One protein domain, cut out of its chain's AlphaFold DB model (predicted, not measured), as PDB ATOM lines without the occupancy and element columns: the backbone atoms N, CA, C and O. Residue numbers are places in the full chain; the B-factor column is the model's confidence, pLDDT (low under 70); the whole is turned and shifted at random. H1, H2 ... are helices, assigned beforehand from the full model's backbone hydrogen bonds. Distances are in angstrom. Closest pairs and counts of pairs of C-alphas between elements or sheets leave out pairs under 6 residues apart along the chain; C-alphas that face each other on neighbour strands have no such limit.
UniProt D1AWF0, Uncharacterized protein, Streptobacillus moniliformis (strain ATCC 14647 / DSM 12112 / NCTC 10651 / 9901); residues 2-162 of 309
ATOM      1  N   LEU A   2      -3.112 -52.579  -7.608       78.19
ATOM      2  CA  LEU A   2      -2.530 -53.554  -8.520       78.19
ATOM      3  C   LEU A   2      -1.706 -54.607  -7.773       78.19
ATOM      4  O   LEU A   2      -1.655 -55.751  -8.202       78.19
ATOM      5  N   GLY A   3      -1.121 -54.257  -6.624       81.00
ATOM      6  CA  GLY A   3      -0.422 -55.212  -5.770       81.00
ATOM      7  C   GLY A   3      -1.347 -56.286  -5.194       81.00
ATOM      8  O   GLY A   3      -0.936 -57.433  -5.049       81.00
ATOM      9  N   LEU A   4      -2.615 -55.952  -4.938       81.44
ATOM     10  CA  LEU A   4      -3.609 -56.921  -4.464       81.44
ATOM     11  C   LEU A   4      -4.103 -57.823  -5.596       81.44
ATOM     12  O   LEU A   4      -4.214 -59.029  -5.402       81.44
ATOM     13  N   ILE A   5      -4.269 -57.269  -6.799       79.69
ATOM     14  CA  ILE A   5      -4.506 -58.064  -8.011       79.69
ATOM     15  C   ILE A   5      -3.348 -59.052  -8.235       79.69
ATOM     16  O   ILE A   5      -3.584 -60.230  -8.485       79.69
ATOM     17  N   ILE A   6      -2.094 -58.601  -8.091       79.38
ATOM     18  CA  ILE A   6      -0.917 -59.477  -8.179       79.38
ATOM     19  C   ILE A   6      -0.980 -60.586  -7.133       79.38
ATOM     20  O   ILE A   6      -0.742 -61.740  -7.477       79.38
ATOM     21  N   LYS A   7      -1.284 -60.259  -5.874       84.31
ATOM     22  CA  LYS A   7      -1.382 -61.253  -4.798       84.31
ATOM     23  C   LYS A   7      -2.354 -62.373  -5.169       84.31
ATOM     24  O   LYS A   7      -1.999 -63.541  -5.036       84.31
ATOM     25  N   ASP A   8      -3.536 -62.023  -5.666       79.88
ATOM     26  CA  ASP A   8      -4.552 -62.994  -6.084       79.88
ATOM     27  C   ASP A   8      -4.069 -63.848  -7.268       79.88
ATOM     28  O   ASP A   8      -4.217 -65.072  -7.266       79.88
ATOM     29  N   ILE A   9      -3.409 -63.240  -8.256       75.50
ATOM     30  CA  ILE A   9      -2.839 -63.977  -9.395       75.50
ATOM     31  C   ILE A   9      -1.754 -64.952  -8.923       75.50
ATOM     32  O   ILE A   9      -1.766 -66.119  -9.307       75.50
ATOM     33  N   VAL A  10      -0.839 -64.500  -8.064       76.69
ATOM     34  CA  VAL A  10       0.284 -65.305  -7.565       76.69
ATOM     35  C   VAL A  10      -0.197 -66.444  -6.664       76.69
ATOM     36  O   VAL A  10       0.339 -67.547  -6.754       76.69
ATOM     37  N   LYS A  11      -1.189 -66.204  -5.796       78.56
ATOM     38  CA  LYS A  11      -1.619 -67.187  -4.786       78.56
ATOM     39  C   LYS A  11      -2.714 -68.129  -5.261       78.56
ATOM     40  O   LYS A  11      -2.659 -69.314  -4.943       78.56
ATOM     41  N   SER A  12      -3.720 -67.620  -5.968       70.56
ATOM     42  CA  SER A  12      -4.902 -68.402  -6.348       70.56
ATOM     43  C   SER A  12      -5.010 -68.676  -7.842       70.56
ATOM     44  O   SER A  12      -5.843 -69.491  -8.229       70.56
ATOM     45  N   ASN A  13      -4.195 -68.027  -8.682       70.12
ATOM     46  CA  ASN A  13      -4.299 -68.088 -10.146       70.12
ATOM     47  C   ASN A  13      -5.725 -67.771 -10.655       70.12
ATOM     48  O   ASN A  13      -6.159 -68.256 -11.697       70.12
ATOM     49  N   GLN A  14      -6.482 -67.011  -9.857       70.25
ATOM     50  CA  GLN A  14      -7.894 -66.679 -10.031       70.25
ATOM     51  C   GLN A  14      -8.171 -65.319  -9.385       70.25
ATOM     52  O   GLN A  14      -7.564 -64.980  -8.367       70.25
ATOM     53  N   ILE A  15      -9.112 -64.567  -9.957       73.44
ATOM     54  CA  ILE A  15      -9.593 -63.292  -9.415       73.44
ATOM     55  C   ILE A  15     -10.540 -63.562  -8.240       73.44
ATOM     56  O   ILE A  15     -11.513 -64.302  -8.389       73.44
ATOM     57  N   THR A  16     -10.296 -62.938  -7.085       77.56
ATOM     58  CA  THR A  16     -11.180 -63.071  -5.917       77.56
ATOM     59  C   THR A  16     -12.312 -62.037  -5.916       77.56
ATOM     60  O   THR A  16     -12.230 -60.995  -6.572       77.56
ATOM     61  N   GLU A  17     -13.360 -62.282  -5.116       79.38
ATOM     62  CA  GLU A  17     -14.423 -61.297  -4.829       79.38
ATOM     63  C   GLU A  17     -13.832 -59.955  -4.360       79.38
ATOM     64  O   GLU A  17     -14.300 -58.890  -4.756       79.38
ATOM     65  N   SER A  18     -12.737 -60.003  -3.599       75.75
ATOM     66  CA  SER A  18     -12.030 -58.820  -3.107       75.75
ATOM     67  C   SER A  18     -11.443 -57.974  -4.245       75.75
ATOM     68  O   SER A  18     -11.580 -56.747  -4.254       75.75
ATOM     69  N   THR A  19     -10.841 -58.613  -5.254       77.06
ATOM     70  CA  THR A  19     -10.346 -57.911  -6.447       77.06
ATOM     71  C   THR A  19     -11.496 -57.289  -7.244       77.06
ATOM     72  O   THR A  19     -11.395 -56.137  -7.666       77.06
ATOM     73  N   LEU A  20     -12.625 -57.988  -7.399       81.25
ATOM     74  CA  LEU A  20     -13.807 -57.433  -8.074       81.25
ATOM     75  C   LEU A  20     -14.389 -56.223  -7.332       81.25
ATOM     76  O   LEU A  20     -14.698 -55.211  -7.959       81.25
ATOM     77  N   MET A  21     -14.473 -56.287  -6.003       82.00
ATOM     78  CA  MET A  21     -14.889 -55.157  -5.171       82.00
ATOM     79  C   MET A  21     -13.961 -53.953  -5.369       82.00
ATOM     80  O   MET A  21     -14.422 -52.820  -5.483       82.00
ATOM     81  N   THR A  22     -12.652 -54.190  -5.466       80.44
ATOM     82  CA  THR A  22     -11.655 -53.136  -5.711       80.44
ATOM     83  C   THR A  22     -11.912 -52.392  -7.009       80.44
ATOM     84  O   THR A  22     -11.849 -51.162  -7.044       80.44
ATOM     85  N   ILE A  23     -12.189 -53.148  -8.071       83.56
ATOM     86  CA  ILE A  23     -12.500 -52.629  -9.400       83.56
ATOM     87  C   ILE A  23     -13.722 -51.716  -9.313       83.56
ATOM     88  O   ILE A  23     -13.633 -50.543  -9.671       83.56
ATOM     89  N   GLU A  24     -14.822 -52.208  -8.741       87.88
ATOM     90  CA  GLU A  24     -16.073 -51.446  -8.665       87.88
ATOM     91  C   GLU A  24     -15.968 -50.206  -7.767       87.88
ATOM     92  O   GLU A  24     -16.478 -49.143  -8.116       87.88
ATOM     93  N   ILE A  25     -15.269 -50.296  -6.631       88.06
ATOM     94  CA  ILE A  25     -15.006 -49.136  -5.762       88.06
ATOM     95  C   ILE A  25     -14.189 -48.080  -6.498       88.06
ATOM     96  O   ILE A  25     -14.449 -46.885  -6.372       88.06
ATOM     97  N   THR A  26     -13.188 -48.513  -7.258       89.06
ATOM     98  CA  THR A  26     -12.347 -47.601  -8.030       89.06
ATOM     99  C   THR A  26     -13.163 -46.907  -9.110       89.06
ATOM    100  O   THR A  26     -13.065 -45.693  -9.250       89.06
ATOM    101  N   GLU A  27     -14.004 -47.643  -9.836       89.75
ATOM    102  CA  GLU A  27     -14.918 -47.072 -10.830       89.75
ATOM    103  C   GLU A  27     -15.915 -46.092 -10.195       89.75
ATOM    104  O   GLU A  27     -16.169 -45.024 -10.756       89.75
ATOM    105  N   ALA A  28     -16.424 -46.394  -8.997       91.38
ATOM    106  CA  ALA A  28     -17.283 -45.491  -8.235       91.38
ATOM    107  C   ALA A  28     -16.553 -44.195  -7.837       91.38
ATOM    108  O   ALA A  28     -17.092 -43.102  -8.025       91.38
ATOM    109  N   LEU A  29     -15.314 -44.298  -7.348       91.44
ATOM    110  CA  LEU A  29     -14.476 -43.144  -7.005       91.44
ATOM    111  C   LEU A  29     -14.111 -42.302  -8.233       91.44
ATOM    112  O   LEU A  29     -14.084 -41.078  -8.142       91.44
ATOM    113  N   ILE A  30     -13.850 -42.935  -9.378       91.62
ATOM    114  CA  ILE A  30     -13.609 -42.239 -10.649       91.62
ATOM    115  C   ILE A  30     -14.875 -41.504 -11.095       91.62
ATOM    116  O   ILE A  30     -14.810 -40.335 -11.470       91.62
ATOM    117  N   SER A  31     -16.033 -42.159 -11.010       92.31
ATOM    118  CA  SER A  31     -17.322 -41.572 -11.392       92.31
ATOM    119  C   SER A  31     -17.708 -40.384 -10.507       92.31
ATOM    120  O   SER A  31     -18.321 -39.429 -10.980       92.31
ATOM    121  N   GLY A  32     -17.337 -40.430  -9.227       91.75
ATOM    122  CA  GLY A  32     -17.541 -39.357  -8.256       91.75
ATOM    123  C   GLY A  32     -16.363 -38.398  -8.096       91.75
ATOM    124  O   GLY A  32     -16.375 -37.617  -7.149       91.75
ATOM    125  N   TYR A  33     -15.347 -38.440  -8.962       91.31
ATOM    126  CA  TYR A  33     -14.106 -37.688  -8.761       91.31
ATOM    127  C   TYR A  33     -14.363 -36.191  -8.522       91.31
ATOM    128  O   TYR A  33     -15.007 -35.521  -9.329       91.31
ATOM    129  N   ASN A  34     -13.851 -35.667  -7.403       89.56
ATOM    130  CA  ASN A  34     -14.077 -34.294  -6.930       89.56
ATOM    131  C   ASN A  34     -15.550 -33.923  -6.635       89.56
ATOM    132  O   ASN A  34     -15.881 -32.740  -6.537       89.56
ATOM    133  N   ASN A  35     -16.432 -34.908  -6.454       94.44
ATOM    134  CA  ASN A  35     -17.816 -34.724  -6.034       94.44
ATOM    135  C   ASN A  35     -18.170 -35.695  -4.894       94.44
ATOM    136  O   ASN A  35     -18.383 -36.891  -5.106       94.44
ATOM    137  N   GLU A  36     -18.248 -35.166  -3.673       94.00
ATOM    138  CA  GLU A  36     -18.486 -35.948  -2.453       94.00
ATOM    139  C   GLU A  36     -19.831 -36.689  -2.477       94.00
ATOM    140  O   GLU A  36     -19.888 -37.878  -2.160       94.00
ATOM    141  N   GLU A  37     -20.899 -36.020  -2.918       94.44
ATOM    142  CA  GLU A  37     -22.251 -36.590  -2.962       94.44
ATOM    143  C   GLU A  37     -22.359 -37.721  -3.987       94.44
ATOM    144  O   GLU A  37     -22.908 -38.790  -3.697       94.44
ATOM    145  N   VAL A  38     -21.791 -37.524  -5.182       95.44
ATOM    146  CA  VAL A  38     -21.749 -38.569  -6.215       95.44
ATOM    147  C   VAL A  38     -20.866 -39.723  -5.754       95.44
ATOM    148  O   VAL A  38     -21.286 -40.873  -5.862       95.44
ATOM    149  N   THR A  39     -19.699 -39.444  -5.166       93.56
ATOM    150  CA  THR A  39     -18.810 -40.482  -4.619       93.56
ATOM    151  C   THR A  39     -19.537 -41.344  -3.596       93.56
ATOM    152  O   THR A  39     -19.563 -42.568  -3.721       93.56
ATOM    153  N   LYS A  40     -20.177 -40.717  -2.604       92.81
ATOM    154  CA  LYS A  40     -20.925 -41.420  -1.561       92.81
ATOM    155  C   LYS A  40     -22.015 -42.299  -2.171       92.81
ATOM    156  O   LYS A  40     -22.100 -43.480  -1.841       92.81
ATOM    157  N   LYS A  41     -22.801 -41.747  -3.100       94.25
ATOM    158  CA  LYS A  41     -23.874 -42.470  -3.794       94.25
ATOM    159  C   LYS A  41     -23.352 -43.692  -4.550       94.25
ATOM    160  O   LYS A  41     -23.939 -44.766  -4.425       94.25
ATOM    161  N   GLU A  42     -22.291 -43.547  -5.340       94.12
ATOM    162  CA  GLU A  42     -21.753 -44.655  -6.137       94.12
ATOM    163  C   GLU A  42     -21.118 -45.734  -5.251       94.12
ATOM    164  O   GLU A  42     -21.390 -46.917  -5.451       94.12
ATOM    165  N   ILE A  43     -20.374 -45.362  -4.203       90.56
ATOM    166  CA  ILE A  43     -19.792 -46.339  -3.267       90.56
ATOM    167  C   ILE A  43     -20.882 -47.097  -2.507       90.56
ATOM    168  O   ILE A  43     -20.780 -48.315  -2.369       90.56
ATOM    169  N   THR A  44     -21.956 -46.431  -2.067       90.75
ATOM    170  CA  THR A  44     -23.091 -47.114  -1.424       90.75
ATOM    171  C   THR A  44     -23.678 -48.197  -2.332       90.75
ATOM    172  O   THR A  44     -23.934 -49.301  -1.856       90.75
ATOM    173  N   LYS A  45     -23.832 -47.941  -3.640       91.69
ATOM    174  CA  LYS A  45     -24.304 -48.972  -4.584       91.69
ATOM    175  C   LYS A  45     -23.367 -50.173  -4.625       91.69
ATOM    176  O   LYS A  45     -23.843 -51.303  -4.633       91.69
ATOM    177  N   VAL A  46     -22.055 -49.945  -4.639       89.62
ATOM    178  CA  VAL A  46     -21.067 -51.032  -4.636       89.62
ATOM    179  C   VAL A  46     -21.166 -51.843  -3.342       89.62
ATOM    180  O   VAL A  46     -21.244 -53.066  -3.404       89.62
ATOM    181  N   MET A  47     -21.271 -51.189  -2.180       85.12
ATOM    182  CA  MET A  47     -21.333 -51.882  -0.883       85.12
ATOM    183  C   MET A  47     -22.547 -52.808  -0.743       85.12
ATOM    184  O   MET A  47     -22.467 -53.793  -0.018       85.12
ATOM    185  N   THR A  48     -23.648 -52.549  -1.457       86.25
ATOM    186  CA  THR A  48     -24.819 -53.451  -1.448       86.25
ATOM    187  C   THR A  48     -24.601 -54.776  -2.183       86.25
ATOM    188  O   THR A  48     -25.403 -55.693  -2.018       86.25
ATOM    189  N   LYS A  49     -23.546 -54.896  -2.998       86.50
ATOM    190  CA  LYS A  49     -23.295 -56.077  -3.839       86.50
ATOM    191  C   LYS A  49     -22.345 -57.099  -3.217       86.50
ATOM    192  O   LYS A  49     -22.366 -58.251  -3.636       86.50
ATOM    193  N   PHE A  50     -21.499 -56.682  -2.276       82.00
ATOM    194  CA  PHE A  50     -20.395 -57.495  -1.765       82.00
ATOM    195  C   PHE A  50     -20.608 -57.866  -0.302       82.00
ATOM    196  O   PHE A  50     -20.992 -57.032   0.518       82.00
ATOM    197  N   SER A  51     -20.345 -59.132   0.023       71.88
ATOM    198  CA  SER A  51     -20.558 -59.679   1.370       71.88
ATOM    199  C   SER A  51     -19.397 -59.376   2.317       71.88
ATOM    200  O   SER A  51     -19.588 -59.178   3.517       71.88
ATOM    201  N   LYS A  52     -18.181 -59.312   1.767       69.38
ATOM    202  CA  LYS A  52     -16.944 -59.032   2.487       69.38
ATOM    203  C   LYS A  52     -16.466 -57.630   2.153       69.38
ATOM    204  O   LYS A  52     -16.329 -57.289   0.984       69.38
ATOM    205  N   GLN A  53     -16.167 -56.845   3.183       72.81
ATOM    206  CA  GLN A  53     -15.667 -55.486   3.025       72.81
ATOM    207  C   GLN A  53     -14.244 -55.391   3.576       72.81
ATOM    208  O   GLN A  53     -13.984 -55.766   4.717       72.81
ATOM    209  N   ASP A  54     -13.311 -54.920   2.750       74.88
ATOM    210  CA  ASP A  54     -11.910 -54.716   3.129       74.88
ATOM    211  C   ASP A  54     -11.489 -53.298   2.745       74.88
ATOM    212  O   ASP A  54     -11.616 -52.841   1.605       74.88
ATOM    213  N   LEU A  55     -10.990 -52.595   3.752       80.50
ATOM    214  CA  LEU A  55     -10.635 -51.191   3.696       80.50
ATOM    215  C   LEU A  55      -9.458 -50.904   2.754       80.50
ATOM    216  O   LEU A  55      -9.396 -49.821   2.168       80.50
ATOM    217  N   SER A  56      -8.551 -51.870   2.576       79.50
ATOM    218  CA  SER A  56      -7.292 -51.739   1.822       79.50
ATOM    219  C   SER A  56      -7.513 -51.335   0.358       79.50
ATOM    220  O   SER A  56      -6.666 -50.692  -0.269       79.50
ATOM    221  N   TYR A  57      -8.683 -51.663  -0.182       76.94
ATOM    222  CA  TYR A  57      -9.067 -51.379  -1.561       76.94
ATOM    223  C   TYR A  57      -9.490 -49.923  -1.763       76.94
ATOM    224  O   TYR A  57      -8.980 -49.245  -2.660       76.94
ATOM    225  N   VAL A  58     -10.348 -49.418  -0.875       80.62
ATOM    226  CA  VAL A  58     -10.811 -48.021  -0.860       80.62
ATOM    227  C   VAL A  58      -9.648 -47.064  -0.665       80.62
ATOM    228  O   VAL A  58      -9.455 -46.132  -1.444       80.62
ATOM    229  N   VAL A  59      -8.849 -47.309   0.370       88.44
ATOM    230  CA  VAL A  59      -7.732 -46.432   0.746       88.44
ATOM    231  C   VAL A  59      -6.692 -46.346  -0.366       88.44
ATOM    232  O   VAL A  59      -6.146 -45.271  -0.606       88.44
ATOM    233  N   SER A  60      -6.448 -47.449  -1.084       88.62
ATOM    234  CA  SER A  60      -5.520 -47.454  -2.208       88.62
ATOM    235  C   SER A  60      -6.056 -46.629  -3.374       88.62
ATOM    236  O   SER A  60      -5.339 -45.765  -3.875       88.62
ATOM    237  N   ALA A  61      -7.314 -46.827  -3.775       88.88
ATOM    238  CA  ALA A  61      -7.920 -46.059  -4.861       88.88
ATOM    239  C   ALA A  61      -7.924 -44.547  -4.566       88.88
ATOM    240  O   ALA A  61      -7.468 -43.763  -5.401       88.88
ATOM    241  N   CYS A  62      -8.326 -44.138  -3.356       92.31
ATOM    242  CA  CYS A  62      -8.263 -42.739  -2.922       92.31
ATOM    243  C   CYS A  62      -6.834 -42.183  -2.982       92.31
ATOM    244  O   CYS A  62      -6.602 -41.117  -3.556       92.31
ATOM    245  N   ALA A  63      -5.855 -42.912  -2.442       93.44
ATOM    246  CA  ALA A  63      -4.465 -42.469  -2.438       93.44
ATOM    247  C   ALA A  63      -3.903 -42.265  -3.854       93.44
ATOM    248  O   ALA A  63      -3.103 -41.353  -4.054       93.44
ATOM    249  N   TRP A  64      -4.326 -43.063  -4.841       90.62
ATOM    250  CA  TRP A  64      -3.884 -42.932  -6.233       90.62
ATOM    251  C   TRP A  64      -4.609 -41.823  -7.013       90.62
ATOM    252  O   TRP A  64      -3.956 -41.108  -7.776       90.62
ATOM    253  N   LEU A  65      -5.914 -41.630  -6.811       90.94
ATOM    254  CA  LEU A  65      -6.713 -40.652  -7.567       90.94
ATOM    255  C   LEU A  65      -6.453 -39.197  -7.147       90.94
ATOM    256  O   LEU A  65      -6.405 -38.296  -7.990       90.94
ATOM    257  N   TYR A  66      -6.255 -38.952  -5.853       92.50
ATOM    258  CA  TYR A  66      -6.113 -37.596  -5.320       92.50
ATOM    259  C   TYR A  66      -4.654 -37.151  -5.226       92.50
ATOM    260  O   TYR A  66      -3.725 -37.956  -5.153       92.50
ATOM    261  N   SER A  67      -4.432 -35.836  -5.268       91.50
ATOM    262  CA  SER A  67      -3.105 -35.241  -5.508       91.50
ATOM    263  C   SER A  67      -2.506 -34.534  -4.301       91.50
ATOM    264  O   SER A  67      -1.344 -34.130  -4.330       91.50
ATOM    265  N   ASN A  68      -3.275 -34.386  -3.231       93.44
ATOM    266  CA  ASN A  68      -2.825 -33.828  -1.968       93.44
ATOM    267  C   ASN A  68      -3.429 -34.633  -0.815       93.44
ATOM    268  O   ASN A  68      -4.444 -35.310  -0.969       93.44
ATOM    269  N   LEU A  69      -2.783 -34.539   0.342       94.31
ATOM    270  CA  LEU A  69      -3.123 -35.343   1.506       94.31
ATOM    271  C   LEU A  69      -4.509 -35.019   2.080       94.31
ATOM    272  O   LEU A  69      -5.168 -35.909   2.597       94.31
ATOM    273  N   ARG A  70      -4.968 -33.768   1.946       94.88
ATOM    274  CA  ARG A  70      -6.293 -33.342   2.413       94.88
ATOM    275  C   ARG A  70      -7.398 -34.063   1.646       94.88
ATOM    276  O   ARG A  70      -8.285 -34.627   2.274       94.88
ATOM    277  N   ASP A  71      -7.324 -34.074   0.320       95.00
ATOM    278  CA  ASP A  71      -8.333 -34.733  -0.512       95.00
ATOM    279  C   ASP A  71      -8.267 -36.255  -0.345       95.00
ATOM    280  O   ASP A  71      -9.303 -36.904  -0.229       95.00
ATOM    281  N   VAL A  72      -7.058 -36.829  -0.236       95.81
ATOM    282  CA  VAL A  72      -6.886 -38.254   0.096       95.81
ATOM    283  C   VAL A  72      -7.590 -38.594   1.409       95.81
ATOM    284  O   VAL A  72      -8.376 -39.540   1.445       95.81
ATOM    285  N   GLU A  73      -7.344 -37.827   2.472       95.56
ATOM    286  CA  GLU A  73      -7.961 -38.023   3.786       95.56
ATOM    287  C   GLU A  73      -9.488 -37.848   3.729       95.56
ATOM    288  O   GLU A  73     -10.210 -38.653   4.317       95.56
ATOM    289  N   ASN A  74      -9.979 -36.840   3.003       95.44
ATOM    290  CA  ASN A  74     -11.404 -36.520   2.894       95.44
ATOM    291  C   ASN A  74     -12.193 -37.618   2.167       95.44
ATOM    292  O   ASN A  74     -13.138 -38.186   2.713       95.44
ATOM    293  N   TYR A  75     -11.767 -37.986   0.958       95.06
ATOM    294  CA  TYR A  75     -12.453 -39.021   0.180       95.06
ATOM    295  C   TYR A  75     -12.283 -40.412   0.786       95.06
ATOM    296  O   TYR A  75     -13.184 -41.247   0.680       95.06
ATOM    297  N   THR A  76     -11.173 -40.664   1.486       95.00
ATOM    298  CA  THR A  76     -11.035 -41.877   2.296       95.00
ATOM    299  C   THR A  76     -12.037 -41.896   3.438       95.00
ATOM    300  O   THR A  76     -12.672 -42.919   3.648       95.00
ATOM    301  N   GLU A  77     -12.229 -40.789   4.151       95.00
ATOM    302  CA  GLU A  77     -13.194 -40.706   5.248       95.00
ATOM    303  C   GLU A  77     -14.638 -40.922   4.779       95.00
ATOM    304  O   GLU A  77     -15.362 -41.711   5.387       95.00
ATOM    305  N   ILE A  78     -15.044 -40.282   3.676       92.56
ATOM    306  CA  ILE A  78     -16.374 -40.467   3.066       92.56
ATOM    307  C   ILE A  78     -16.624 -41.944   2.754       92.56
ATOM    308  O   ILE A  78     -17.692 -42.478   3.052       92.56
ATOM    309  N   SER A  79     -15.622 -42.603   2.179       90.38
ATOM    310  CA  SER A  79     -15.719 -43.994   1.746       90.38
ATOM    311  C   SER A  79     -15.646 -44.975   2.922       90.38
ATOM    312  O   SER A  79     -16.409 -45.934   2.984       90.38
ATOM    313  N   ALA A  80     -14.751 -44.729   3.881       90.38
ATOM    314  CA  ALA A  80     -14.506 -45.604   5.024       90.38
ATOM    315  C   ALA A  80     -15.689 -45.643   5.994       90.38
ATOM    316  O   ALA A  80     -15.984 -46.713   6.515       90.38
ATOM    317  N   LYS A  81     -16.418 -44.532   6.172       91.56
ATOM    318  CA  LYS A  81     -17.638 -44.473   7.004       91.56
ATOM    319  C   LYS A  81     -18.742 -45.440   6.563       91.56
ATOM    320  O   LYS A  81     -19.658 -45.699   7.332       91.56
ATOM    321  N   LEU A  82     -18.684 -45.943   5.330       86.38
ATOM    322  CA  LEU A  82     -19.632 -46.930   4.807       86.38
ATOM    323  C   LEU A  82     -19.198 -48.382   5.070       86.38
ATOM    324  O   LEU A  82     -19.967 -49.292   4.779       86.38
ATOM    325  N   ILE A  83     -17.971 -48.591   5.562       84.38
ATOM    326  CA  ILE A  83     -17.309 -49.903   5.643       84.38
ATOM    327  C   ILE A  83     -16.844 -50.230   7.062       84.38
ATOM    328  O   ILE A  83     -16.884 -51.380   7.489       84.38
ATOM    329  N   THR A  84     -16.334 -49.239   7.788       84.88
ATOM    330  CA  THR A  84     -15.714 -49.441   9.095       84.88
ATOM    331  C   THR A  84     -15.984 -48.272  10.027       84.88
ATOM    332  O   THR A  84     -16.000 -47.112   9.615       84.88
ATOM    333  N   ASP A  85     -16.096 -48.587  11.315       83.69
ATOM    334  CA  ASP A  85     -16.128 -47.591  12.383       83.69
ATOM    335  C   ASP A  85     -14.731 -47.000  12.658       83.69
ATOM    336  O   ASP A  85     -14.609 -45.897  13.193       83.69
ATOM    337  N   ASN A  86     -13.650 -47.684  12.250       87.56
ATOM    338  CA  ASN A  86     -12.275 -47.219  12.449       87.56
ATOM    339  C   ASN A  86     -11.774 -46.361  11.275       87.56
ATOM    340  O   ASN A  86     -10.843 -46.707  10.542       87.56
ATOM    341  N   VAL A  87     -12.390 -45.193  11.106       90.88
ATOM    342  CA  VAL A  87     -12.048 -44.231  10.043       90.88
ATOM    343  C   VAL A  87     -10.590 -43.754  10.139       90.88
ATOM    344  O   VAL A  87      -9.951 -43.513   9.113       90.88
ATOM    345  N   ASN A  88     -10.025 -43.654  11.345       90.62
ATOM    346  CA  ASN A  88      -8.637 -43.217  11.527       90.62
ATOM    347  C   ASN A  88      -7.637 -44.206  10.921       90.62
ATOM    348  O   ASN A  88      -6.696 -43.769  10.259       90.62
ATOM    349  N   GLN A  89      -7.879 -45.514  11.041       89.69
ATOM    350  CA  GLN A  89      -7.060 -46.529  10.373       89.69
ATOM    351  C   GLN A  89      -7.102 -46.381   8.846       89.69
ATOM    352  O   GLN A  89      -6.068 -46.493   8.185       89.69
ATOM    353  N   ALA A  90      -8.264 -46.050   8.278       91.50
ATOM    354  CA  ALA A  90      -8.401 -45.791   6.845       91.50
ATOM    355  C   ALA A  90      -7.554 -44.598   6.392       91.50
ATOM    356  O   ALA A  90      -6.810 -44.668   5.408       91.50
ATOM    357  N   LYS A  91      -7.656 -43.489   7.131       94.25
ATOM    358  CA  LYS A  91      -6.912 -42.256   6.853       94.25
ATOM    359  C   LYS A  91      -5.410 -42.478   7.020       94.25
ATOM    360  O   LYS A  91      -4.649 -42.052   6.160       94.25
ATOM    361  N   ALA A  92      -4.987 -43.220   8.041       93.75
ATOM    362  CA  ALA A  92      -3.594 -43.617   8.221       93.75
ATOM    363  C   ALA A  92      -3.056 -44.406   7.025       93.75
ATOM    364  O   ALA A  92      -1.996 -44.074   6.493       93.75
ATOM    365  N   LEU A  93      -3.801 -45.412   6.565       93.06
ATOM    366  CA  LEU A  93      -3.384 -46.281   5.469       93.06
ATOM    367  C   LEU A  93      -3.333 -45.540   4.125       93.06
ATOM    368  O   LEU A  93      -2.324 -45.595   3.426       93.06
ATOM    369  N   SER A  94      -4.375 -44.781   3.780       94.81
ATOM    370  CA  SER A  94      -4.392 -43.960   2.555       94.81
ATOM    371  C   SER A  94      -3.297 -42.887   2.552       94.81
ATOM    372  O   SER A  94      -2.621 -42.694   1.538       94.81
ATOM    373  N   SER A  95      -3.047 -42.245   3.697       95.62
ATOM    374  CA  SER A  95      -1.933 -41.312   3.873       95.62
ATOM    375  C   SER A  95      -0.580 -41.991   3.696       95.62
ATOM    376  O   SER A  95       0.284 -41.438   3.022       95.62
ATOM    377  N   ALA A  96      -0.388 -43.201   4.229       95.19
ATOM    378  CA  ALA A  96       0.843 -43.969   4.048       95.19
ATOM    379  C   ALA A  96       1.141 -44.221   2.564       95.19
ATOM    380  O   ALA A  96       2.252 -43.958   2.101       95.19
ATOM    381  N   ILE A  97       0.127 -44.662   1.812       94.81
ATOM    382  CA  ILE A  97       0.219 -44.914   0.366       94.81
ATOM    383  C   ILE A  97       0.535 -43.611  -0.379       94.81
ATOM    384  O   ILE A  97       1.432 -43.578  -1.224       94.81
ATOM    385  N   PHE A  98      -0.157 -42.514  -0.048       95.31
ATOM    386  CA  PHE A  98       0.109 -41.204  -0.644       95.31
ATOM    387  C   PHE A  98       1.552 -40.750  -0.403       95.31
ATOM    388  O   PHE A  98       2.226 -40.325  -1.340       95.31
ATOM    389  N   LEU A  99       2.027 -40.832   0.840       95.69
ATOM    390  CA  LEU A  99       3.366 -40.397   1.228       95.69
ATOM    391  C   LEU A  99       4.445 -41.251   0.557       95.69
ATOM    392  O   LEU A  99       5.406 -40.692   0.025       95.69
ATOM    393  N   ALA A 100       4.258 -42.573   0.506       94.69
ATOM    394  CA  ALA A 100       5.134 -43.491  -0.219       94.69
ATOM    395  C   ALA A 100       5.246 -43.103  -1.701       94.69
ATOM    396  O   ALA A 100       6.349 -42.911  -2.209       94.69
ATOM    397  N   ARG A 101       4.110 -42.847  -2.361       91.12
ATOM    398  CA  ARG A 101       4.064 -42.380  -3.757       91.12
ATOM    399  C   ARG A 101       4.775 -41.040  -3.970       91.12
ATOM    400  O   ARG A 101       5.287 -40.783  -5.053       91.12
ATOM    401  N   MET A 102       4.797 -40.165  -2.967       92.00
ATOM    402  CA  MET A 102       5.518 -38.887  -3.037       92.00
ATOM    403  C   MET A 102       7.016 -39.013  -2.684       92.00
ATOM    404  O   MET A 102       7.721 -37.999  -2.620       92.00
ATOM    405  N   GLY A 103       7.513 -40.234  -2.459       92.00
ATOM    406  CA  GLY A 103       8.916 -40.530  -2.170       92.00
ATOM    407  C   GLY A 103       9.315 -40.322  -0.707       92.00
ATOM    408  O   GLY A 103      10.484 -40.057  -0.429       92.00
ATOM    409  N   ALA A 104       8.367 -40.369   0.233       93.94
ATOM    410  CA  ALA A 104       8.680 -40.328   1.660       93.94
ATOM    411  C   ALA A 104       9.454 -41.581   2.098       93.94
ATOM    412  O   ALA A 104       9.167 -42.680   1.629       93.94
ATOM    413  N   SER A 105      10.387 -41.429   3.044       93.75
ATOM    414  CA  SER A 105      11.053 -42.581   3.661       93.75
ATOM    415  C   SER A 105      10.104 -43.338   4.594       93.75
ATOM    416  O   SER A 105       9.104 -42.791   5.074       93.75
ATOM    417  N   LYS A 106      10.441 -44.590   4.912       93.62
ATOM    418  CA  LYS A 106       9.701 -45.387   5.898       93.62
ATOM    419  C   LYS A 106       9.635 -44.702   7.265       93.62
ATOM    420  O   LYS A 106       8.574 -44.687   7.880       93.62
ATOM    421  N   GLU A 107      10.725 -44.084   7.713       92.62
ATOM    422  CA  GLU A 107      10.791 -43.346   8.981       92.62
ATOM    423  C   GLU A 107       9.841 -42.149   8.971       92.62
ATOM    424  O   GLU A 107       9.128 -41.919   9.948       92.62
ATOM    425  N   TYR A 108       9.785 -41.416   7.854       93.94
ATOM    426  CA  TYR A 108       8.848 -40.309   7.699       93.94
ATOM    427  C   TYR A 108       7.404 -40.803   7.800       93.94
ATOM    428  O   TYR A 108       6.638 -40.281   8.609       93.94
ATOM    429  N   ILE A 109       7.041 -41.826   7.017       94.44
ATOM    430  CA  ILE A 109       5.689 -42.402   6.993       94.44
ATOM    431  C   ILE A 109       5.294 -42.882   8.393       94.44
ATOM    432  O   ILE A 109       4.222 -42.538   8.886       94.44
ATOM    433  N   LYS A 110       6.195 -43.607   9.063       92.12
ATOM    434  CA  LYS A 110       6.024 -44.080  10.437       92.12
ATOM    435  C   LYS A 110       5.753 -42.931  11.407       92.12
ATOM    436  O   LYS A 110       4.759 -42.973  12.123       92.12
ATOM    437  N   SER A 111       6.588 -41.886  11.388       91.69
ATOM    438  CA  SER A 111       6.406 -40.710  12.252       91.69
ATOM    439  C   SER A 111       5.074 -40.006  11.993       91.69
ATOM    440  O   SER A 111       4.371 -39.635  12.929       91.69
ATOM    441  N   TYR A 112       4.696 -39.860  10.718       93.06
ATOM    442  CA  TYR A 112       3.473 -39.179  10.324       93.06
ATOM    443  C   TYR A 112       2.243 -39.911  10.853       93.06
ATOM    444  O   TYR A 112       1.359 -39.276  11.423       93.06
ATOM    445  N   ILE A 113       2.191 -41.233  10.691       92.06
ATOM    446  CA  ILE A 113       1.030 -42.037  11.081       92.06
ATOM    447  C   ILE A 113       0.863 -42.063  12.597       92.06
ATOM    448  O   ILE A 113      -0.238 -41.810  13.086       92.06
ATOM    449  N   THR A 114       1.950 -42.309  13.332       89.75
ATOM    450  CA  THR A 114       1.905 -42.369  14.796       89.75
ATOM    451  C   THR A 114       1.520 -41.025  15.401       89.75
ATOM    452  O   THR A 114       0.648 -40.978  16.258       89.75
ATOM    453  N   GLU A 115       2.097 -39.916  14.934       90.44
ATOM    454  CA  GLU A 115       1.805 -38.600  15.515       90.44
ATOM    455  C   GLU A 115       0.468 -38.002  15.055       90.44
ATOM    456  O   GLU A 115      -0.134 -37.233  15.795       90.44
ATOM    457  N   THR A 116       0.009 -38.297  13.831       91.69
ATOM    458  CA  THR A 116      -1.207 -37.665  13.277       91.69
ATOM    459  C   THR A 116      -2.480 -38.401  13.682       91.69
ATOM    460  O   THR A 116      -3.509 -37.759  13.874       91.69
ATOM    461  N   TYR A 117      -2.432 -39.731  13.789       90.06
ATOM    462  CA  TYR A 117      -3.618 -40.550  14.061       90.06
ATOM    463  C   TYR A 117      -3.588 -41.227  15.432       90.06
ATOM    464  O   TYR A 117      -4.492 -42.006  15.721       90.06
ATOM    465  N   ASP A 118      -2.563 -40.951  16.249       82.75
ATOM    466  CA  ASP A 118      -2.323 -41.600  17.548       82.75
ATOM    467  C   ASP A 118      -2.373 -43.135  17.456       82.75
ATOM    468  O   ASP A 118      -2.883 -43.849  18.318       82.75
ATOM    469  N   MET A 119      -1.885 -43.659  16.331       72.62
ATOM    470  CA  MET A 119      -1.877 -45.089  16.073       72.62
ATOM    471  C   MET A 119      -0.539 -45.670  16.505       72.62
ATOM    472  O   MET A 119       0.517 -45.357  15.934       72.62
ATOM    473  N   SER A 120      -0.588 -46.574  17.486       68.94
ATOM    474  CA  SER A 120       0.492 -47.538  17.672       68.94
ATOM    475  C   SER A 120       0.674 -48.318  16.368       68.94
ATOM    476  O   SER A 120      -0.265 -48.468  15.585       68.94
ATOM    477  N   LEU A 121       1.903 -48.760  16.093       65.25
ATOM    478  CA  LEU A 121       2.194 -49.584  14.920       65.25
ATOM    479  C   LEU A 121       1.326 -50.835  14.974       65.25
ATOM    480  O   LEU A 121       1.655 -51.798  15.667       65.25
ATOM    481  N   THR A 122       0.207 -50.803  14.261       70.38
ATOM    482  CA  THR A 122      -0.623 -51.982  14.095       70.38
ATOM    483  C   THR A 122       0.179 -53.016  13.309       70.38
ATOM    484  O   THR A 122       1.164 -52.689  12.633       70.38
ATOM    485  N   LYS A 123      -0.225 -54.282  13.414       72.75
ATOM    486  CA  LYS A 123       0.472 -55.403  12.772       72.75
ATOM    487  C   LYS A 123       0.663 -55.183  11.263       72.75
ATOM    488  O   LYS A 123       1.679 -55.584  10.703       72.75
ATOM    489  N   GLU A 124      -0.286 -54.505  10.628       72.44
ATOM    490  CA  GLU A 124      -0.261 -54.161   9.207       72.44
ATOM    491  C   GLU A 124       0.868 -53.173   8.878       72.44
ATOM    492  O   GLU A 124       1.605 -53.334   7.910       72.44
ATOM    493  N   PHE A 125       1.066 -52.151   9.710       83.69
ATOM    494  CA  PHE A 125       2.149 -51.196   9.490       83.69
ATOM    495  C   PHE A 125       3.521 -51.809   9.775       83.69
ATOM    496  O   PHE A 125       4.471 -51.537   9.037       83.69
ATOM    497  N   SER A 126       3.648 -52.644  10.815       84.44
ATOM    498  CA  SER A 126       4.934 -53.267  11.159       84.44
ATOM    499  C   SER A 126       5.464 -54.151  10.030       84.44
ATOM    500  O   SER A 126       6.636 -54.038   9.678       84.44
ATOM    501  N   MET A 127       4.592 -54.941   9.396       89.25
ATOM    502  CA  MET A 127       4.939 -55.803   8.260       89.25
ATOM    503  C   MET A 127       5.496 -55.011   7.067       89.25
ATOM    504  O   MET A 127       6.558 -55.345   6.533       89.25
ATOM    505  N   PHE A 128       4.852 -53.902   6.681       91.12
ATOM    506  CA  PHE A 128       5.414 -53.012   5.660       91.12
ATOM    507  C   PHE A 128       6.774 -52.441   6.083       91.12
ATOM    508  O   PHE A 128       7.713 -52.433   5.278       91.12
ATOM    509  N   PHE A 129       6.918 -51.962   7.320       90.88
ATOM    510  CA  PHE A 129       8.169 -51.341   7.756       90.88
ATOM    511  C   PHE A 129       9.346 -52.323   7.792       90.88
ATOM    512  O   PHE A 129      10.452 -51.922   7.427       90.88
ATOM    513  N   GLU A 130       9.105 -53.593   8.115       90.44
ATOM    514  CA  GLU A 130      10.114 -54.662   8.147       90.44
ATOM    515  C   GLU A 130      10.473 -55.230   6.764       90.44
ATOM    516  O   GLU A 130      11.581 -55.737   6.582       90.44
ATOM    517  N   SER A 131       9.579 -55.110   5.776       90.88
ATOM    518  CA  SER A 131       9.830 -55.592   4.408       90.88
ATOM    519  C   SER A 131      11.055 -54.937   3.758       90.88
ATOM    520  O   SER A 131      11.363 -53.771   4.021       90.88
ATOM    521  N   LYS A 132      11.739 -55.640   2.854       91.50
ATOM    522  CA  LYS A 132      12.843 -55.086   2.045       91.50
ATOM    523  C   LYS A 132      12.490 -54.977   0.566       91.50
ATOM    524  O   LYS A 132      13.143 -54.224  -0.154       91.50
ATOM    525  N   SER A 133      11.468 -55.703   0.132       91.19
ATOM    526  CA  SER A 133      10.949 -55.702  -1.232       91.19
ATOM    527  C   SER A 133       9.418 -55.710  -1.243       91.19
ATOM    528  O   SER A 133       8.772 -55.901  -0.208       91.19
ATOM    529  N   PHE A 134       8.825 -55.500  -2.420       90.12
ATOM    530  CA  PHE A 134       7.389 -55.709  -2.602       90.12
ATOM    531  C   PHE A 134       7.036 -57.193  -2.466       90.12
ATOM    532  O   PHE A 134       6.037 -57.533  -1.833       90.12
ATOM    533  N   GLU A 135       7.874 -58.070  -3.008       88.88
ATOM    534  CA  GLU A 135       7.706 -59.520  -2.987       88.88
ATOM    535  C   GLU A 135       7.616 -60.061  -1.556       88.88
ATOM    536  O   GLU A 135       6.747 -60.888  -1.283       88.88
ATOM    537  N   ASP A 136       8.413 -59.523  -0.625       89.75
ATOM    538  CA  ASP A 136       8.351 -59.876   0.803       89.75
ATOM    539  C   ASP A 136       6.944 -59.651   1.380       89.75
ATOM    540  O   ASP A 136       6.499 -60.379   2.266       89.75
ATOM    541  N   THR A 137       6.224 -58.645   0.871       90.19
ATOM    542  CA  THR A 137       4.897 -58.278   1.379       90.19
ATOM    543  C   THR A 137       3.762 -59.125   0.833       90.19
ATOM    544  O   THR A 137       2.680 -59.108   1.413       90.19
ATOM    545  N   LEU A 138       3.976 -59.913  -0.226       87.38
ATOM    546  CA  LEU A 138       2.927 -60.774  -0.792       87.38
ATOM    547  C   LEU A 138       2.447 -61.842   0.207       87.38
ATOM    548  O   LEU A 138       1.293 -62.290   0.147       87.38
ATOM    549  N   GLU A 139       3.294 -62.198   1.174       85.88
ATOM    550  CA  GLU A 139       2.960 -63.097   2.282       85.88
ATOM    551  C   GLU A 139       2.258 -62.416   3.462       85.88
ATOM    552  O   GLU A 139       1.752 -63.093   4.358       85.88
ATOM    553  N   TYR A 140       2.153 -61.090   3.440       88.00
ATOM    554  CA  TYR A 140       1.536 -60.290   4.492       88.00
ATOM    555  C   TYR A 140       0.078 -59.923   4.170       88.00
ATOM    556  O   TYR A 140      -0.561 -60.429   3.234       88.00
ATOM    557  N   ASP A 141      -0.495 -59.078   5.020       87.31
ATOM    558  CA  ASP A 141      -1.851 -58.565   4.879       87.31
ATOM    559  C   ASP A 141      -1.989 -57.594   3.687       87.31
ATOM    560  O   ASP A 141      -1.018 -57.147   3.076       87.31
ATOM    561  N   ASN A 142      -3.234 -57.275   3.331       87.25
ATOM    562  CA  ASN A 142      -3.524 -56.441   2.167       87.25
ATOM    563  C   ASN A 142      -3.068 -54.984   2.340       87.25
ATOM    564  O   ASN A 142      -2.673 -54.355   1.357       87.25
ATOM    565  N   ALA A 143      -3.072 -54.452   3.564       88.56
ATOM    566  CA  ALA A 143      -2.630 -53.092   3.837       88.56
ATOM    567  C   ALA A 143      -1.113 -52.955   3.632       88.56
ATOM    568  O   ALA A 143      -0.672 -52.018   2.961       88.56
ATOM    569  N   SER A 144      -0.323 -53.932   4.088       90.12
ATOM    570  CA  SER A 144       1.122 -53.997   3.816       90.12
ATOM    571  C   SER A 144       1.438 -53.931   2.320       90.12
ATOM    572  O   SER A 144       2.295 -53.155   1.889       90.12
ATOM    573  N   ILE A 145       0.704 -54.706   1.518       90.00
ATOM    574  CA  ILE A 145       0.919 -54.830   0.070       90.00
ATOM    575  C   ILE A 145       0.625 -53.517  -0.656       90.00
ATOM    576  O   ILE A 145       1.397 -53.116  -1.524       90.00
ATOM    577  N   VAL A 146      -0.460 -52.812  -0.317       90.19
ATOM    578  CA  VAL A 146      -0.806 -51.558  -1.015       90.19
ATOM    579  C   VAL A 146       0.132 -50.403  -0.678       90.19
ATOM    580  O   VAL A 146       0.331 -49.529  -1.523       90.19
ATOM    581  N   ILE A 147       0.729 -50.390   0.517       92.00
ATOM    582  CA  ILE A 147       1.784 -49.422   0.848       92.00
ATOM    583  C   ILE A 147       3.064 -49.787   0.091       92.00
ATOM    584  O   ILE A 147       3.673 -48.923  -0.543       92.00
ATOM    585  N   ALA A 148       3.449 -51.067   0.110       92.19
ATOM    586  CA  ALA A 148       4.625 -51.575  -0.589       92.19
ATOM    587  C   ALA A 148       4.552 -51.332  -2.101       92.19
ATOM    588  O   ALA A 148       5.548 -50.949  -2.708       92.19
ATOM    589  N   GLU A 149       3.368 -51.470  -2.695       90.19
ATOM    590  CA  GLU A 149       3.094 -51.155  -4.097       90.19
ATOM    591  C   GLU A 149       3.502 -49.717  -4.447       90.19
ATOM    592  O   GLU A 149       4.218 -49.490  -5.423       90.19
ATOM    593  N   ALA A 150       3.080 -48.750  -3.627       90.75
ATOM    594  CA  ALA A 150       3.406 -47.342  -3.825       90.75
ATOM    595  C   ALA A 150       4.874 -47.018  -3.509       90.75
ATOM    596  O   ALA A 150       5.441 -46.112  -4.115       90.75
ATOM    597  N   TYR A 151       5.484 -47.745  -2.570       92.56
ATOM    598  CA  TYR A 151       6.855 -47.503  -2.126       92.56
ATOM    599  C   TYR A 151       7.905 -48.088  -3.084       92.56
ATOM    600  O   TYR A 151       8.848 -47.396  -3.460       92.56
ATOM    601  N   TYR A 152       7.744 -49.350  -3.491       89.81
ATOM    602  CA  TYR A 152       8.727 -50.087  -4.294       89.81
ATOM    603  C   TYR A 152       8.504 -49.993  -5.810       89.81
ATOM    604  O   TYR A 152       9.366 -50.444  -6.556       89.81
ATOM    605  N   LYS A 153       7.393 -49.397  -6.275       79.62
ATOM    606  CA  LYS A 153       7.097 -49.153  -7.704       79.62
ATOM    607  C   LYS A 153       7.131 -50.429  -8.549       79.62
ATOM    608  O   LYS A 153       7.986 -50.636  -9.405       79.62
ATOM    609  N   VAL A 154       6.165 -51.296  -8.281       76.25
ATOM    610  CA  VAL A 154       6.073 -52.638  -8.867       76.25
ATOM    611  C   VAL A 154       5.961 -52.588 -10.393       76.25
ATOM    612  O   VAL A 154       5.130 -51.862 -10.937       76.25
ATOM    613  N   ASN A 155       6.754 -53.411 -11.089       71.69
ATOM    614  CA  ASN A 155       6.593 -53.624 -12.525       71.69
ATOM    615  C   ASN A 155       5.527 -54.702 -12.790       71.69
ATOM    616  O   ASN A 155       5.710 -55.880 -12.479       71.69
ATOM    617  N   TYR A 156       4.416 -54.287 -13.395       68.38
ATOM    618  CA  TYR A 156       3.259 -55.138 -13.665       68.38
ATOM    619  C   TYR A 156       3.368 -55.961 -14.959       68.38
ATOM    620  O   TYR A 156       2.553 -56.855 -15.169       68.38
ATOM    621  N   GLU A 157       4.356 -55.705 -15.822       65.31
ATOM    622  CA  GLU A 157       4.512 -56.379 -17.127       65.31
ATOM    623  C   GLU A 157       4.846 -57.877 -17.010       65.31
ATOM    624  O   GLU A 157       4.768 -58.617 -17.984       65.31
ATOM    625  N   LYS A 158       5.183 -58.352 -15.807       63.09
ATOM    626  CA  LYS A 158       5.520 -59.755 -15.528       63.09
ATOM    627  C   LYS A 158       4.293 -60.674 -15.380       63.09
ATOM    628  O   LYS A 158       4.448 -61.894 -15.381       63.09
ATOM    629  N   TYR A 159       3.083 -60.128 -15.242       62.81
ATOM    630  CA  TYR A 159       1.884 -60.893 -14.871       62.81
ATOM    631  C   TYR A 159       0.940 -61.090 -16.074       62.81
ATOM    632  O   TYR A 159      -0.036 -60.366 -16.242       62.81
ATOM    633  N   ASN A 160       1.225 -62.094 -16.914       56.38
ATOM    634  CA  ASN A 160       0.512 -62.387 -18.175       56.38
ATOM    635  C   ASN A 160      -0.826 -63.156 -18.029       56.38
ATOM    636  O   ASN A 160      -1.270 -63.797 -18.978       56.38
ATOM    637  N   TYR A 161      -1.487 -63.106 -16.869       63.88
ATOM    638  CA  TYR A 161      -2.685 -63.915 -16.577       63.88
ATOM    639  C   TYR A 161      -3.900 -63.051 -16.224       63.88
ATOM    640  O   TYR A 161      -4.423 -63.120 -15.114       63.88
ATOM    641  N   LEU A 162      -4.335 -62.207 -17.158       67.94
ATOM    642  CA  LEU A 162      -5.470 -61.306 -16.951       67.94
ATOM    643  C   LEU A 162      -6.613 -61.686 -17.894       67.94
ATOM    644  O   LEU A 162      -6.394 -61.864 -19.091       67.94
TER     645      LEU A 162
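Overview. This is residues 2 to 162 of the 309 residues of an uncharacterized protein of Streptobacillus moniliformis (strain ATCC 14647 / DSM 12112 / NCTC 10651 / 9901) (UniProt D1AWF0). A compact body of helices is built round H4 and H6, which pack on each other in its middle; H2, H3, H4 and H5 make a ring of four on one side, and on the other H10 packs on both H4 and H6. H8 and H9 pack on H10, H7 packs on H6, and H1 packs on H10. The printed part has 161 residues with ten named helices, H1 to H10 in order along the chain, and no named strand; the class is all helix. It is compact, with a radius of gyration of the C-alphas of 14.9 A, and its C-alphas span 40 by 39 by 25 A.

Arrangement. Begin at H6, residues 87 to 101. It touches H4, residues 55 to 65, at a steep tilt of 44 degrees; look at the closest C-alphas, Val 59 and Ser 94, 4.5 A apart. H6 forms hairpins with H5, residues 69 to 80, closest at C-alphas 73 and 91, 5.3 A, and with H7, residues 106 to 117, closest at C-alphas 92 and 113, 5.7 A. The hub is H10, residues 142 to 152, which touches five helices; it runs the same way as H6 at a shallow tilt of 22 degrees, with C-alphas 100 and 151 closest at 4.8 A. H10 also touches H8, residues 123 to 130, at C-alphas 128 and 144, 4.8 A; H9, residues 134 to 137, at C-alphas 134 and 148, 5.4 A; and H1, residues 2 to 12, at C-alphas 3 and 149, 5.6 A. H4 also touches H2, residues 17 to 31, at an only just steep tilt of 36 degrees, the same way; find the closest C-alphas, those of Thr 22 and Tyr 57, 5.2 A apart. H2 and H3, residues 36 to 47, form a hairpin, closest at C-alphas 28 and 42, 5.0 A. H3 and H6 are apart. Every O i to N i+4 pair is within hydrogen-bond range in H1 to H7; in H8 it is 3 of 4, in H10 6 of 7, and H9 is too short for such a pair.

Along the chain. Find C-alpha 2 at (-2.530, -53.554, -8.520), where H1 begins. H2 spans 21.0 A from first to last C-alpha. H6 spans 21.3 A from C-alpha 87 at (-12.048, -44.231, 10.043). H10 ends at C-alpha 152, (8.727, -50.087, -4.294).

Size, cuts and confidence. The C-alphas farthest apart, Asp 118 and Asn 160, are 41.4 A apart. The printed part has no cut, and no link is long. Confidence is under 70 at residues 52, 120 to 121 and 156 to 162.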